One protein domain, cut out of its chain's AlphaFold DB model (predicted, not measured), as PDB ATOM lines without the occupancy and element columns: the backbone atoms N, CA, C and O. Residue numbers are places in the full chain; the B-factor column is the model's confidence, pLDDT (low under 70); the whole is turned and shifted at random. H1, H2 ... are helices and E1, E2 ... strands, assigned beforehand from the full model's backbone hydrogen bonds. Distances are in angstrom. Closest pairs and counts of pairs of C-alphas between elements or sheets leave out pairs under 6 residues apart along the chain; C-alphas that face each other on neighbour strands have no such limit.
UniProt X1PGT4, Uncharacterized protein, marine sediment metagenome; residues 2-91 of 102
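Overview. This is residues 2 to 91 of the 102 residues of an uncharacterized protein of marine sediment metagenome (UniProt X1PGT4). What shape does the domain have? A strongly twisted sheet of four strands has helix H4 over one face and the shorter helix H3 over the other, while a helical arm, H1 and then H2, reaches away from this body and makes its length. What is it built of? The printed part has 90 residues, with four named helices and four named strands in the order H1 H2 E1 H3 E2 E3 H4 E4, a mixed class of helices and strands; the sheet runs E1 E3 E2 E4, all antiparallel. How large is it? It is compact, with a radius of gyration of the C-alphas of 13.8 A, and elongated, with spans of 45 by 26 by 22 A.

Arrangement. Where do the first helices lie? H1, residues 2 to 15, is not on the sheet but is near H2, residues 19 to 27, with 6 pairs of C-alphas within 10 A. H2 only grazes the sheet with its residues 24 to 27; its closest C-alphas to E3, residues 59 to 68, are those of Glu 27 and Ile 64, 6.9 A. How do the strands pair? Edge strand E1, residues 31 to 33, is antiparallel to E3, with N 32 and O 62 within hydrogen-bond range at 2.9 A. E3 forms a hairpin with E2, residues 45 to 53, where N 47 and O 66 are 2.8 A apart. E2 is antiparallel to the other edge strand, E4, residues 86 to 90, with N 48 and O 87 at 3.0 A. How do the later helices sit? H3, residues 34 to 40, has a height over the sheet of 8.1 A and touches E3, the closest C-alphas being those of Lys 34 and Ile 60, 5.6 A. H4, residues 71 to 81, is on the opposite face at 8.4 A, over E3 and E2 and slantwise to the strands, at 42 degrees to E2 on the local plane. Are the helix backbones complete? Every O i to N i+4 pair is within hydrogen-bond range in H3 and H4, against 8 of 10 in H1 and 4 of 5 in H2.

Along the chain. Where does the printed part begin? H1 starts at C-alpha 2, (194.860, 252.895, 339.852), and is 21.3 A long. Which strands are longest? E2 and E3 are each 18.9 A long; E2 bends by 78 degrees at residue 50 and E3 by 82 degrees at residue 65. Where does E4 end? At C-alpha 90, (166.616, 257.314, 332.132).

Size, cuts and confidence. Which C-alphas are farthest apart? Those of Gly 16 and Glu 55, 46.3 A. Is anything cut or uncertain? The printed part has no cut and its links are tight; pLDDT is under 70 at residues 2 to 24 and residue 26.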
ATOM      1  N   GLY A   2     193.861 253.789 340.482       51.28
ATOM      2  CA  GLY A   2     194.860 252.895 339.852       51.28
ATOM      3  C   GLY A   2     194.689 251.373 340.033       51.28
ATOM      4  O   GLY A   2     194.884 250.630 339.078       51.28
ATOM      5  N   ALA A   3     194.329 250.884 341.225       50.38
ATOM      6  CA  ALA A   3     194.413 249.446 341.538       50.38
ATOM      7  C   ALA A   3     193.234 248.603 341.011       50.38
ATOM      8  O   ALA A   3     193.447 247.503 340.502       50.38
ATOM      9  N   LEU A   4     192.002 249.121 341.090       55.81
ATOM     10  CA  LEU A   4     190.798 248.420 340.615       55.81
ATOM     11  C   LEU A   4     190.758 248.328 339.086       55.81
ATOM     12  O   LEU A   4     190.474 247.260 338.549       55.81
ATOM     13  N   TYR A   5     191.146 249.406 338.396       61.44
ATOM     14  CA  TYR A   5     191.332 249.415 336.944       61.44
ATOM     15  C   TYR A   5     192.367 248.366 336.517       61.44
ATOM     16  O   TYR A   5     192.104 247.541 335.645       61.44
ATOM     17  N   TYR A   6     193.521 248.318 337.195       57.28
ATOM     18  CA  TYR A   6     194.568 247.345 336.878       57.28
ATOM     19  C   TYR A   6     194.133 245.900 337.117       57.28
ATOM     20  O   TYR A   6     194.425 245.040 336.287       57.28
ATOM     21  N   ALA A   7     193.445 245.623 338.229       58.22
ATOM     22  CA  ALA A   7     192.958 244.287 338.562       58.22
ATOM     23  C   ALA A   7     191.885 243.805 337.570       58.22
ATOM     24  O   ALA A   7     191.985 242.685 337.065       58.22
ATOM     25  N   PHE A   8     190.921 244.659 337.218       57.03
ATOM     26  CA  PHE A   8     189.862 244.335 336.257       57.03
ATOM     27  C   PHE A   8     190.416 244.114 334.840       57.03
ATOM     28  O   PHE A   8     190.064 243.135 334.181       57.03
ATOM     29  N   VAL A   9     191.365 244.947 334.400       60.44
ATOM     30  CA  VAL A   9     192.068 244.774 333.118       60.44
ATOM     31  C   VAL A   9     192.925 243.499 333.110       60.44
ATOM     32  O   VAL A   9     193.002 242.816 332.089       60.44
ATOM     33  N   LYS A  10     193.571 243.132 334.228       55.78
ATOM     34  CA  LYS A  10     194.386 241.903 334.313       55.78
ATOM     35  C   LYS A  10     193.548 240.631 334.205       55.78
ATOM     36  O   LYS A  10     193.968 239.715 333.509       55.78
ATOM     37  N   ILE A  11     192.390 240.589 334.867       55.22
ATOM     38  CA  ILE A  11     191.484 239.431 334.844       55.22
ATOM     39  C   ILE A  11     190.903 239.229 333.434       55.22
ATOM     40  O   ILE A  11     190.860 238.105 332.945       55.22
ATOM     41  N   ASN A  12     190.544 240.310 332.734       50.62
ATOM     42  CA  ASN A  12     189.871 240.230 331.430       50.62
ATOM     43  C   ASN A  12     190.817 240.168 330.213       50.62
ATOM     44  O   ASN A  12     190.399 239.770 329.133       50.62
ATOM     45  N   LYS A  13     192.123 240.453 330.351       52.06
ATOM     46  CA  LYS A  13     193.113 240.149 329.288       52.06
ATOM     47  C   LYS A  13     193.195 238.660 328.944       52.06
ATOM     48  O   LYS A  13     193.665 238.318 327.863       52.06
ATOM     49  N   ILE A  14     192.754 237.796 329.856       56.88
ATOM     50  CA  ILE A  14     192.741 236.340 329.692       56.88
ATOM     51  C   ILE A  14     191.675 235.909 328.663       56.88
ATOM     52  O   ILE A  14     191.837 234.875 328.025       56.88
ATOM     53  N   THR A  15     190.626 236.713 328.433       59.00
ATOM     54  CA  THR A  15     189.470 236.351 327.587       59.00
ATOM     55  C   THR A  15     189.538 236.878 326.144       59.00
ATOM     56  O   THR A  15     188.629 236.637 325.356       59.00
ATOM     57  N   GLY A  16     190.637 237.535 325.747       52.09
ATOM     58  CA  GLY A  16     191.040 237.662 324.335       52.09
ATOM     59  C   GLY A  16     190.370 238.749 323.487       52.09
ATOM     60  O   GLY A  16     190.744 238.918 322.331       52.09
ATOM     61  N   ASN A  17     189.453 239.543 324.026       53.78
ATOM     62  CA  ASN A  17     188.905 240.697 323.319       53.78
ATOM     63  C   ASN A  17     189.354 241.949 324.083       53.78
ATOM     64  O   ASN A  17     189.053 242.074 325.259       53.78
ATOM     65  N   ARG A  18     190.185 242.810 323.486       54.00
ATOM     66  CA  ARG A  18     190.887 243.904 324.202       54.00
ATOM     67  C   ARG A  18     190.492 245.295 323.717       54.00
ATOM     68  O   ARG A  18     190.564 246.249 324.474       54.00
ATOM     69  N   PHE A  19     190.066 245.401 322.463       51.34
ATOM     70  CA  PHE A  19     189.834 246.686 321.809       51.34
ATOM     71  C   PHE A  19     188.441 247.265 322.101       51.34
ATOM     72  O   PHE A  19     188.312 248.462 322.328       51.34
ATOM     73  N   TYR A  20     187.409 246.416 322.163       50.38
ATOM     74  CA  TYR A  20     186.033 246.847 322.444       50.38
ATOM     75  C   TYR A  20     185.860 247.362 323.886       50.38
ATOM     76  O   TYR A  20     185.219 248.384 324.112       50.38
ATOM     77  N   TRP A  21     186.519 246.720 324.848       58.06
ATOM     78  CA  TRP A  21     186.346 247.002 326.277       58.06
ATOM     79  C   TRP A  21     187.101 248.230 326.756       58.06
ATOM     80  O   TRP A  21     186.663 248.877 327.697       58.06
ATOM     81  N   ASP A  22     188.213 248.588 326.114       61.78
ATOM     82  CA  ASP A  22     188.947 249.799 326.486       61.78
ATOM     83  C   ASP A  22     188.106 251.054 326.222       61.78
ATOM     84  O   ASP A  22     188.254 252.045 326.934       61.78
ATOM     85  N   LYS A  23     187.212 251.024 325.224       59.94
ATOM     86  CA  LYS A  23     186.269 252.114 324.965       59.94
ATOM     87  C   LYS A  23     185.153 252.128 326.009       59.94
ATOM     88  O   LYS A  23     184.990 253.136 326.682       59.94
ATOM     89  N   GLU A  24     184.461 251.009 326.189       67.44
ATOM     90  CA  GLU A  24     183.342 250.895 327.134       67.44
ATOM     91  C   GLU A  24     183.779 251.179 328.583       67.44
ATOM     92  O   GLU A  24     183.141 251.951 329.285       67.44
ATOM     93  N   ILE A  25     184.934 250.666 329.025       70.00
ATOM     94  CA  ILE A  25     185.481 250.952 330.364       70.00
ATOM     95  C   ILE A  25     185.863 252.425 330.511       70.00
ATOM     96  O   ILE A  25     185.642 253.001 331.572       70.00
ATOM     97  N   LYS A  26     186.447 253.047 329.478       69.56
ATOM     98  CA  LYS A  26     186.735 254.489 329.521       69.56
ATOM     99  C   LYS A  26     185.458 255.305 329.640       69.56
ATOM    100  O   LYS A  26     185.464 256.317 330.324       69.56
ATOM    101  N   GLU A  27     184.388 254.871 328.990       76.81
ATOM    102  CA  GLU A  27     183.081 255.516 329.086       76.81
ATOM    103  C   GLU A  27     182.482 255.338 330.486       76.81
ATOM    104  O   GLU A  27     182.040 256.318 331.072       76.81
ATOM    105  N   VAL A  28     182.596 254.136 331.059       77.00
ATOM    106  CA  VAL A  28     182.096 253.706 332.382       77.00
ATOM    107  C   VAL A  28     182.917 254.237 333.575       77.00
ATOM    108  O   VAL A  28     182.684 253.833 334.706       77.00
ATOM    109  N   PHE A  29     183.861 255.151 333.348       81.00
ATOM    110  CA  PHE A  29     184.523 255.945 334.398       81.00
ATOM    111  C   PHE A  29     184.855 257.362 333.902       81.00
ATOM    112  O   PHE A  29     185.776 258.019 334.392       81.00
ATOM    113  N   SER A  30     184.142 257.827 332.871       88.44
ATOM    114  CA  SER A  30     184.301 259.187 332.368       88.44
ATOM    115  C   SER A  30     183.423 260.131 333.167       88.44
ATOM    116  O   SER A  30     182.256 259.839 333.426       88.44
ATOM    117  N   ILE A  31     183.975 261.297 333.486       94.81
ATOM    118  CA  ILE A  31     183.206 262.432 333.987       94.81
ATOM    119  C   ILE A  31     182.622 263.170 332.775       94.81
ATOM    120  O   ILE A  31     183.336 263.372 331.789       94.81
ATOM    121  N   MET A  32     181.328 263.487 332.811       96.00
ATOM    122  CA  MET A  32     180.583 264.133 331.720       96.00
ATOM    123  C   MET A  32     179.509 265.078 332.273       96.00
ATOM    124  O   MET A  32     179.008 264.869 333.384       96.00
ATOM    125  N   ARG A  33     179.120 266.091 331.484       97.56
ATOM    126  CA  ARG A  33     177.952 266.940 331.796       97.56
ATOM    127  C   ARG A  33     176.645 266.206 331.512       97.56
ATOM    128  O   ARG A  33     176.610 265.340 330.638       97.56
ATOM    129  N   LYS A  34     175.560 266.574 332.199       95.31
ATOM    130  CA  LYS A  34     174.241 265.938 332.032       95.31
ATOM    131  C   LYS A  34     173.812 265.859 330.564       95.31
ATOM    132  O   LYS A  34     173.426 264.789 330.106       95.31
ATOM    133  N   GLU A  35     173.945 266.937 329.801       95.19
ATOM    134  CA  GLU A  35     173.535 266.964 328.391       95.19
ATOM    135  C   GLU A  35     174.332 265.956 327.548       95.19
ATOM    136  O   GLU A  35     173.757 265.220 326.748       95.19
ATOM    137  N   GLU A  36     175.643 265.851 327.783       96.44
ATOM    138  CA  GLU A  36     176.524 264.913 327.075       96.44
ATOM    139  C   GLU A  36     176.151 263.452 327.376       96.44
ATOM    140  O   GLU A  36     176.184 262.599 326.487       96.44
ATOM    141  N   ILE A  37     175.760 263.163 328.621       95.19
ATOM    142  CA  ILE A  37     175.303 261.835 329.051       95.19
ATOM    143  C   ILE A  37     174.014 261.458 328.313       95.19
ATOM    144  O   ILE A  37     173.927 260.367 327.745       95.19
ATOM    145  N   PHE A  38     173.035 262.366 328.275       94.62
ATOM    146  CA  PHE A  38     171.742 262.134 327.624       94.62
ATOM    147  C   PHE A  38     171.876 261.976 326.105       94.62
ATOM    148  O   PHE A  38     171.192 261.151 325.500       94.62
ATOM    149  N   GLU A  39     172.786 262.716 325.474       94.69
ATOM    150  CA  GLU A  39     173.050 262.565 324.043       94.69
ATOM    151  C   GLU A  39     173.716 261.234 323.696       94.69
ATOM    152  O   GLU A  39     173.446 260.683 322.621       94.69
ATOM    153  N   LYS A  40     174.585 260.738 324.586       94.06
ATOM    154  CA  LYS A  40     175.435 259.572 324.347       94.06
ATOM    155  C   LYS A  40     174.746 258.243 324.638       94.06
ATOM    156  O   LYS A  40     174.880 257.318 323.840       94.06
ATOM    157  N   PHE A  41     174.025 258.143 325.749       94.25
ATOM    158  CA  PHE A  41     173.420 256.892 326.212       94.25
ATOM    159  C   PHE A  41     171.921 256.860 325.931       94.25
ATOM    160  O   PHE A  41     171.158 256.614 326.846       94.25
ATOM    161  N   ARG A  42     171.467 257.182 324.717       94.19
ATOM    162  CA  ARG A  42     170.030 257.349 324.414       94.19
ATOM    163  C   ARG A  42     169.217 256.084 324.692       94.19
ATOM    164  O   ARG A  42     169.623 255.001 324.284       94.19
ATOM    165  N   ASP A  43     168.041 256.264 325.295       94.69
ATOM    166  CA  ASP A  43     167.099 255.184 325.633       94.69
ATOM    167  C   ASP A  43     167.695 254.118 326.574       94.69
ATOM    168  O   ASP A  43     167.326 252.942 326.539       94.69
ATOM    169  N   GLU A  44     168.616 254.530 327.447       96.25
ATOM    170  CA  GLU A  44     169.244 253.668 328.444       96.25
ATOM    171  C   GLU A  44     169.045 254.207 329.861       96.25
ATOM    172  O   GLU A  44     168.747 255.379 330.096       96.25
ATOM    173  N   TRP A  45     169.226 253.323 330.835       97.38
ATOM    174  CA  TRP A  45     169.398 253.701 332.226       97.38
ATOM    175  C   TRP A  45     170.879 253.906 332.511       97.38
ATOM    176  O   TRP A  45     171.704 253.071 332.139       97.38
ATOM    177  N   VAL A  46     171.219 254.977 333.221       97.44
ATOM    178  CA  VAL A  46     172.605 255.324 333.541       97.44
ATOM    179  C   VAL A  46     172.753 255.504 335.048       97.44
ATOM    180  O   VAL A  46     172.034 256.287 335.661       97.44
ATOM    181  N   LEU A  47     173.694 254.772 335.651       97.50
ATOM    182  CA  LEU A  47     174.134 254.965 337.031       97.50
ATOM    183  C   LEU A  47     175.292 255.954 337.053       97.50
ATOM    184  O   LEU A  47     176.347 255.687 336.470       97.50
ATOM    185  N   ILE A  48     175.111 257.052 337.773       97.38
ATOM    186  CA  ILE A  48     176.036 258.183 337.755       97.38
ATOM    187  C   ILE A  48     176.433 258.511 339.190       97.38
ATOM    188  O   ILE A  48     175.560 258.689 340.036       97.38
ATOM    189  N   GLU A  49     177.731 258.615 339.480       96.75
ATOM    190  CA  GLU A  49     178.190 259.254 340.716       96.75
ATOM    191  C   GLU A  49     178.192 260.772 340.526       96.75
ATOM    192  O   GLU A  49     178.913 261.297 339.674       96.75
ATOM    193  N   CYS A  50     177.398 261.483 341.322       97.19
ATOM    194  CA  CYS A  50     177.257 262.930 341.217       97.19
ATOM    195  C   CYS A  50     178.557 263.611 341.663       97.19
ATOM    196  O   CYS A  50     178.970 263.473 342.820       97.19
ATOM    197  N   LYS A  51     179.199 264.361 340.759       96.19
ATOM    198  CA  LYS A  51     180.379 265.184 341.073       96.19
ATOM    199  C   LYS A  51     179.985 266.628 341.352       96.19
ATOM    200  O   LYS A  51     180.553 267.243 342.252       96.19
ATOM    201  N   GLN A  52     178.981 267.125 340.635       97.00
ATOM    202  CA  GLN A  52     178.405 268.444 340.837       97.00
ATOM    203  C   GLN A  52     176.892 268.413 340.613       97.00
ATOM    204  O   GLN A  52     176.408 267.820 339.645       97.00
ATOM    205  N   VAL A  53     176.164 269.077 341.507       96.62
ATOM    206  CA  VAL A  53     174.723 269.324 341.400       96.62
ATOM    207  C   VAL A  53     174.449 270.815 341.566       96.62
ATOM    208  O   VAL A  53     175.285 271.529 342.132       96.62
ATOM    209  N   ASP A  54     173.315 271.282 341.060       95.31
ATOM    210  CA  ASP A  54     172.856 272.653 341.266       95.31
ATOM    211  C   ASP A  54     172.130 272.834 342.617       95.31
ATOM    212  O   ASP A  54     172.114 271.947 343.475       95.31
ATOM    213  N   GLU A  55     171.543 274.014 342.825       95.50
ATOM    214  CA  GLU A  55     170.785 274.353 344.037       95.50
ATOM    215  C   GLU A  55     169.501 273.528 344.233       95.50
ATOM    216  O   GLU A  55     169.023 273.406 345.360       95.50
ATOM    217  N   ASN A  56     168.979 272.927 343.160       94.44
ATOM    218  CA  ASN A  56     167.803 272.059 343.164       94.44
ATOM    219  C   ASN A  56     168.177 270.571 343.250       94.44
ATOM    220  O   ASN A  56     167.297 269.715 343.187       94.44
ATOM    221  N   PHE A  57     169.465 270.259 343.448       90.44
ATOM    222  CA  PHE A  57     170.037 268.910 343.405       90.44
ATOM    223  C   PHE A  57     169.972 268.241 342.025       90.44
ATOM    224  O   PHE A  57     170.163 267.025 341.926       90.44
ATOM    225  N   ASP A  58     169.785 269.018 340.957       92.81
ATOM    226  CA  ASP A  58     169.877 268.507 339.598       92.81
ATOM    227  C   ASP A  58     171.341 268.264 339.218       92.81
ATOM    228  O   ASP A  58     172.235 269.064 339.504       92.81
ATOM    229  N   LEU A  59     171.601 267.134 338.557       95.88
ATOM    230  CA  LEU A  59     172.933 266.776 338.075       95.88
ATOM    231  C   LEU A  59     173.456 267.826 337.079       95.88
ATOM    232  O   LEU A  59     172.869 268.010 336.017       95.88
ATOM    233  N   ILE A  60     174.609 268.431 337.378       97.31
ATOM    234  CA  ILE A  60     175.383 269.241 336.421       97.31
ATOM    235  C   ILE A  60     176.448 268.359 335.756       97.31
ATOM    236  O   ILE A  60     176.570 268.319 334.531       97.31
ATOM    237  N   GLU A  61     177.208 267.623 336.571       97.12
ATOM    238  CA  GLU A  61     178.343 266.806 336.140       97.12
ATOM    239  C   GLU A  61     178.446 265.531 336.988       97.12
ATOM    240  O   GLU A  61     178.291 265.553 338.217       97.12
ATOM    241  N   GLY A  62     178.743 264.404 336.341       96.62
ATOM    242  CA  GLY A  62     178.845 263.116 337.013       96.62
ATOM    243  C   GLY A  62     179.800 262.140 336.343       96.62
ATOM    244  O   GLY A  62     180.075 262.230 335.149       96.62
ATOM    245  N   GLU A  63     180.312 261.197 337.132       96.19
ATOM    246  CA  GLU A  63     181.077 260.054 336.633       96.19
ATOM    247  C   GLU A  63     180.113 258.924 336.293       96.19
ATOM    248  O   GLU A  63     179.365 258.456 337.155       96.19
ATOM    249  N   ILE A  64     180.134 258.472 335.042       96.25
ATOM    250  CA  ILE A  64     179.374 257.288 334.647       96.25
ATOM    251  C   ILE A  64     179.974 256.099 335.369       96.25
ATOM    252  O   ILE A  64     181.173 255.897 335.283       96.25
ATOM    253  N   LEU A  65     179.154 255.321 336.071       94.12
ATOM    254  CA  LEU A  65     179.586 254.098 336.749       94.12
ATOM    255  C   LEU A  65     179.110 252.837 336.035       94.12
ATOM    256  O   LEU A  65     179.690 251.760 336.227       94.12
ATOM    257  N   TYR A  66     177.998 252.947 335.298       95.62
ATOM    258  CA  TYR A  66     177.408 251.893 334.477       95.62
ATOM    259  C   TYR A  66     176.225 252.422 333.662       95.62
ATOM    260  O   TYR A  66     175.569 253.371 334.084       95.62
ATOM    261  N   HIS A  67     175.909 251.769 332.550       96.06
ATOM    262  CA  HIS A  67     174.706 252.030 331.766       96.06
ATOM    263  C   HIS A  67     174.149 250.711 331.214       96.06
ATOM    264  O   HIS A  67     174.881 249.724 331.103       96.06
ATOM    265  N   SER A  68     172.842 250.656 330.966       95.19
ATOM    266  CA  SER A  68     172.152 249.480 330.430       95.19
ATOM    267  C   SER A  68     170.735 249.844 329.998       95.19
ATOM    268  O   SER A  68     170.065 250.636 330.656       95.19
ATOM    269  N   GLN A  69     170.220 249.187 328.962       95.12
ATOM    270  CA  GLN A  69     168.790 249.235 328.635       95.12
ATOM    271  C   GLN A  69     167.921 248.539 329.700       95.12
ATOM    272  O   GLN A  69     166.762 248.899 329.895       95.12
ATOM    273  N   ASP A  70     168.475 247.563 330.428       93.94
ATOM    274  CA  ASP A  70     167.784 246.872 331.522       93.94
ATOM    275  C   ASP A  70     168.040 247.571 332.866       93.94
ATOM    276  O   ASP A  70     169.139 247.511 333.431       93.94
ATOM    277  N   LYS A  71     166.984 248.167 333.429       94.69
ATOM    278  CA  LYS A  71     167.003 248.809 334.751       94.69
ATOM    279  C   LYS A  71     167.456 247.861 335.870       94.69
ATOM    280  O   LYS A  71     168.074 248.298 336.841       94.69
ATOM    281  N   ASN A  72     167.186 246.559 335.765       96.25
ATOM    282  CA  ASN A  72     167.602 245.591 336.782       96.25
ATOM    283  C   ASN A  72     169.124 245.450 336.850       96.25
ATOM    284  O   ASN A  72     169.677 245.290 337.941       96.25
ATOM    285  N   GLU A  73     169.814 245.545 335.713       95.19
ATOM    286  CA  GLU A  73     171.278 245.531 335.667       95.19
ATOM    287  C   GLU A  73     171.873 246.763 336.361       95.19
ATOM    288  O   GLU A  73     172.865 246.646 337.089       95.19
ATOM    289  N   ILE A  74     171.206 247.918 336.263       96.56
ATOM    290  CA  ILE A  74     171.577 249.113 337.029       96.56
ATOM    291  C   ILE A  74     171.492 248.859 338.534       96.56
ATOM    292  O   ILE A  74     172.464 249.106 339.249       96.56
ATOM    293  N   TYR A  75     170.385 248.298 339.029       95.88
ATOM    294  CA  TYR A  75     170.244 247.994 340.457       95.88
ATOM    295  C   TYR A  75     171.258 246.953 340.944       95.88
ATOM    296  O   TYR A  75     171.855 247.112 342.013       95.88
ATOM    297  N   ARG A  76     171.526 245.908 340.147       95.38
ATOM    298  CA  ARG A  76     172.579 244.923 340.449       95.38
ATOM    299  C   ARG A  76     173.942 245.593 340.575       95.38
ATOM    300  O   ARG A  76     174.718 245.239 341.464       95.38
ATOM    301  N   LYS A  77     174.248 246.550 339.697       93.75
ATOM    302  CA  LYS A  77     175.500 247.302 339.753       93.75
ATOM    303  C   LYS A  77     175.552 248.238 340.955       93.75
ATOM    304  O   LYS A  77     176.566 248.249 341.652       93.75
ATOM    305  N   LEU A  78     174.466 248.952 341.240       95.00
ATOM    306  CA  LEU A  78     174.350 249.837 342.395       95.00
ATOM    307  C   LEU A  78     174.669 249.091 343.699       95.00
ATOM    308  O   LEU A  78     175.501 249.546 344.481       95.00
ATOM    309  N   LEU A  79     174.088 247.902 343.897       95.38
ATOM    310  CA  LEU A  79     174.333 247.070 345.082       95.38
ATOM    311  C   LEU A  79     175.793 246.611 345.215       95.38
ATOM    312  O   LEU A  79     176.275 246.412 346.334       95.38
ATOM    313  N   LYS A  80     176.497 246.434 344.090       92.69
ATOM    314  CA  LYS A  80     177.914 246.045 344.056       92.69
ATOM    315  C   LYS A  80     178.846 247.227 344.328       92.69
ATOM    316  O   LYS A  80     179.807 247.061 345.071       92.69
ATOM    317  N   LEU A  81     178.586 248.382 343.714       91.19
ATOM    318  CA  LEU A  81     179.467 249.554 343.776       91.19
ATOM    319  C   LEU A  81     179.243 250.411 345.025       91.19
ATOM    320  O   LEU A  81     180.210 250.938 345.567       91.19
ATOM    321  N   LYS A  82     177.991 250.532 345.484       94.56
ATOM    322  CA  LYS A  82     177.582 251.346 346.641       94.56
ATOM    323  C   LYS A  82     178.191 252.768 346.646       94.56
ATOM    324  O   LYS A  82     178.803 253.153 347.647       94.56
ATOM    325  N   PRO A  83     178.063 253.541 345.547       93.81
ATOM    326  CA  PRO A  83     178.497 254.936 345.520       93.81
ATOM    327  C   PRO A  83     177.758 255.755 346.585       93.81
ATOM    328  O   PRO A  83     176.625 255.438 346.950       93.81
ATOM    329  N   LYS A  84     178.408 256.804 347.099       91.50
ATOM    330  CA  LYS A  84     177.846 257.614 348.194       91.50
ATOM    331  C   LYS A  84     176.809 258.623 347.710       91.50
ATOM    332  O   LYS A  84     175.761 258.740 348.327       91.50
ATOM    333  N   ASN A  85     177.111 259.318 346.614       94.50
ATOM    334  CA  ASN A  85     176.262 260.349 346.022       94.50
ATOM    335  C   ASN A  85     176.001 259.951 344.573       94.50
ATOM    336  O   ASN A  85     176.911 260.033 343.752       94.50
ATOM    337  N   TYR A  86     174.807 259.459 344.266       96.31
ATOM    338  CA  TYR A  86     174.506 258.944 342.936       96.31
ATOM    339  C   TYR A  86     173.094 259.297 342.491       96.31
ATOM    340  O   TYR A  86     172.214 259.518 343.322       96.31
ATOM    341  N   THR A  87     172.890 259.274 341.178       96.62
ATOM    342  CA  THR A  87     171.572 259.284 340.542       96.62
ATOM    343  C   THR A  87     171.458 258.123 339.549       96.62
ATOM    344  O   THR A  87     172.466 257.558 339.103       96.62
ATOM    345  N   ILE A  88     170.220 257.735 339.247       96.31
ATOM    346  CA  ILE A  88     169.879 256.814 338.166       96.31
ATOM    347  C   ILE A  88     168.966 257.575 337.211       96.31
ATOM    348  O   ILE A  88     167.816 257.845 337.549       96.31
ATOM    349  N   GLU A  89     169.468 257.867 336.018       95.19
ATOM    350  CA  GLU A  89     168.732 258.619 335.002       95.19
ATOM    351  C   GLU A  89     168.280 257.682 333.884       95.19
ATOM    352  O   GLU A  89     169.058 256.840 333.429       95.19
ATOM    353  N   TYR A  90     167.035 257.834 333.431       94.88
ATOM    354  CA  TYR A  90     166.616 257.314 332.132       94.88
ATOM    355  C   TYR A  90     166.766 258.429 331.104       94.88
ATOM    356  O   TYR A  90     166.165 259.493 331.235       94.88
ATOM    357  N   THR A  91     167.584 258.187 330.092       94.69
ATOM    358  CA  THR A  91     167.978 259.181 329.078       94.69
ATOM    359  C   THR A  91     167.089 259.157 327.836       94.69
ATOM    360  O   THR A  91     167.296 259.934 326.901       94.69
TER     361      THR A  91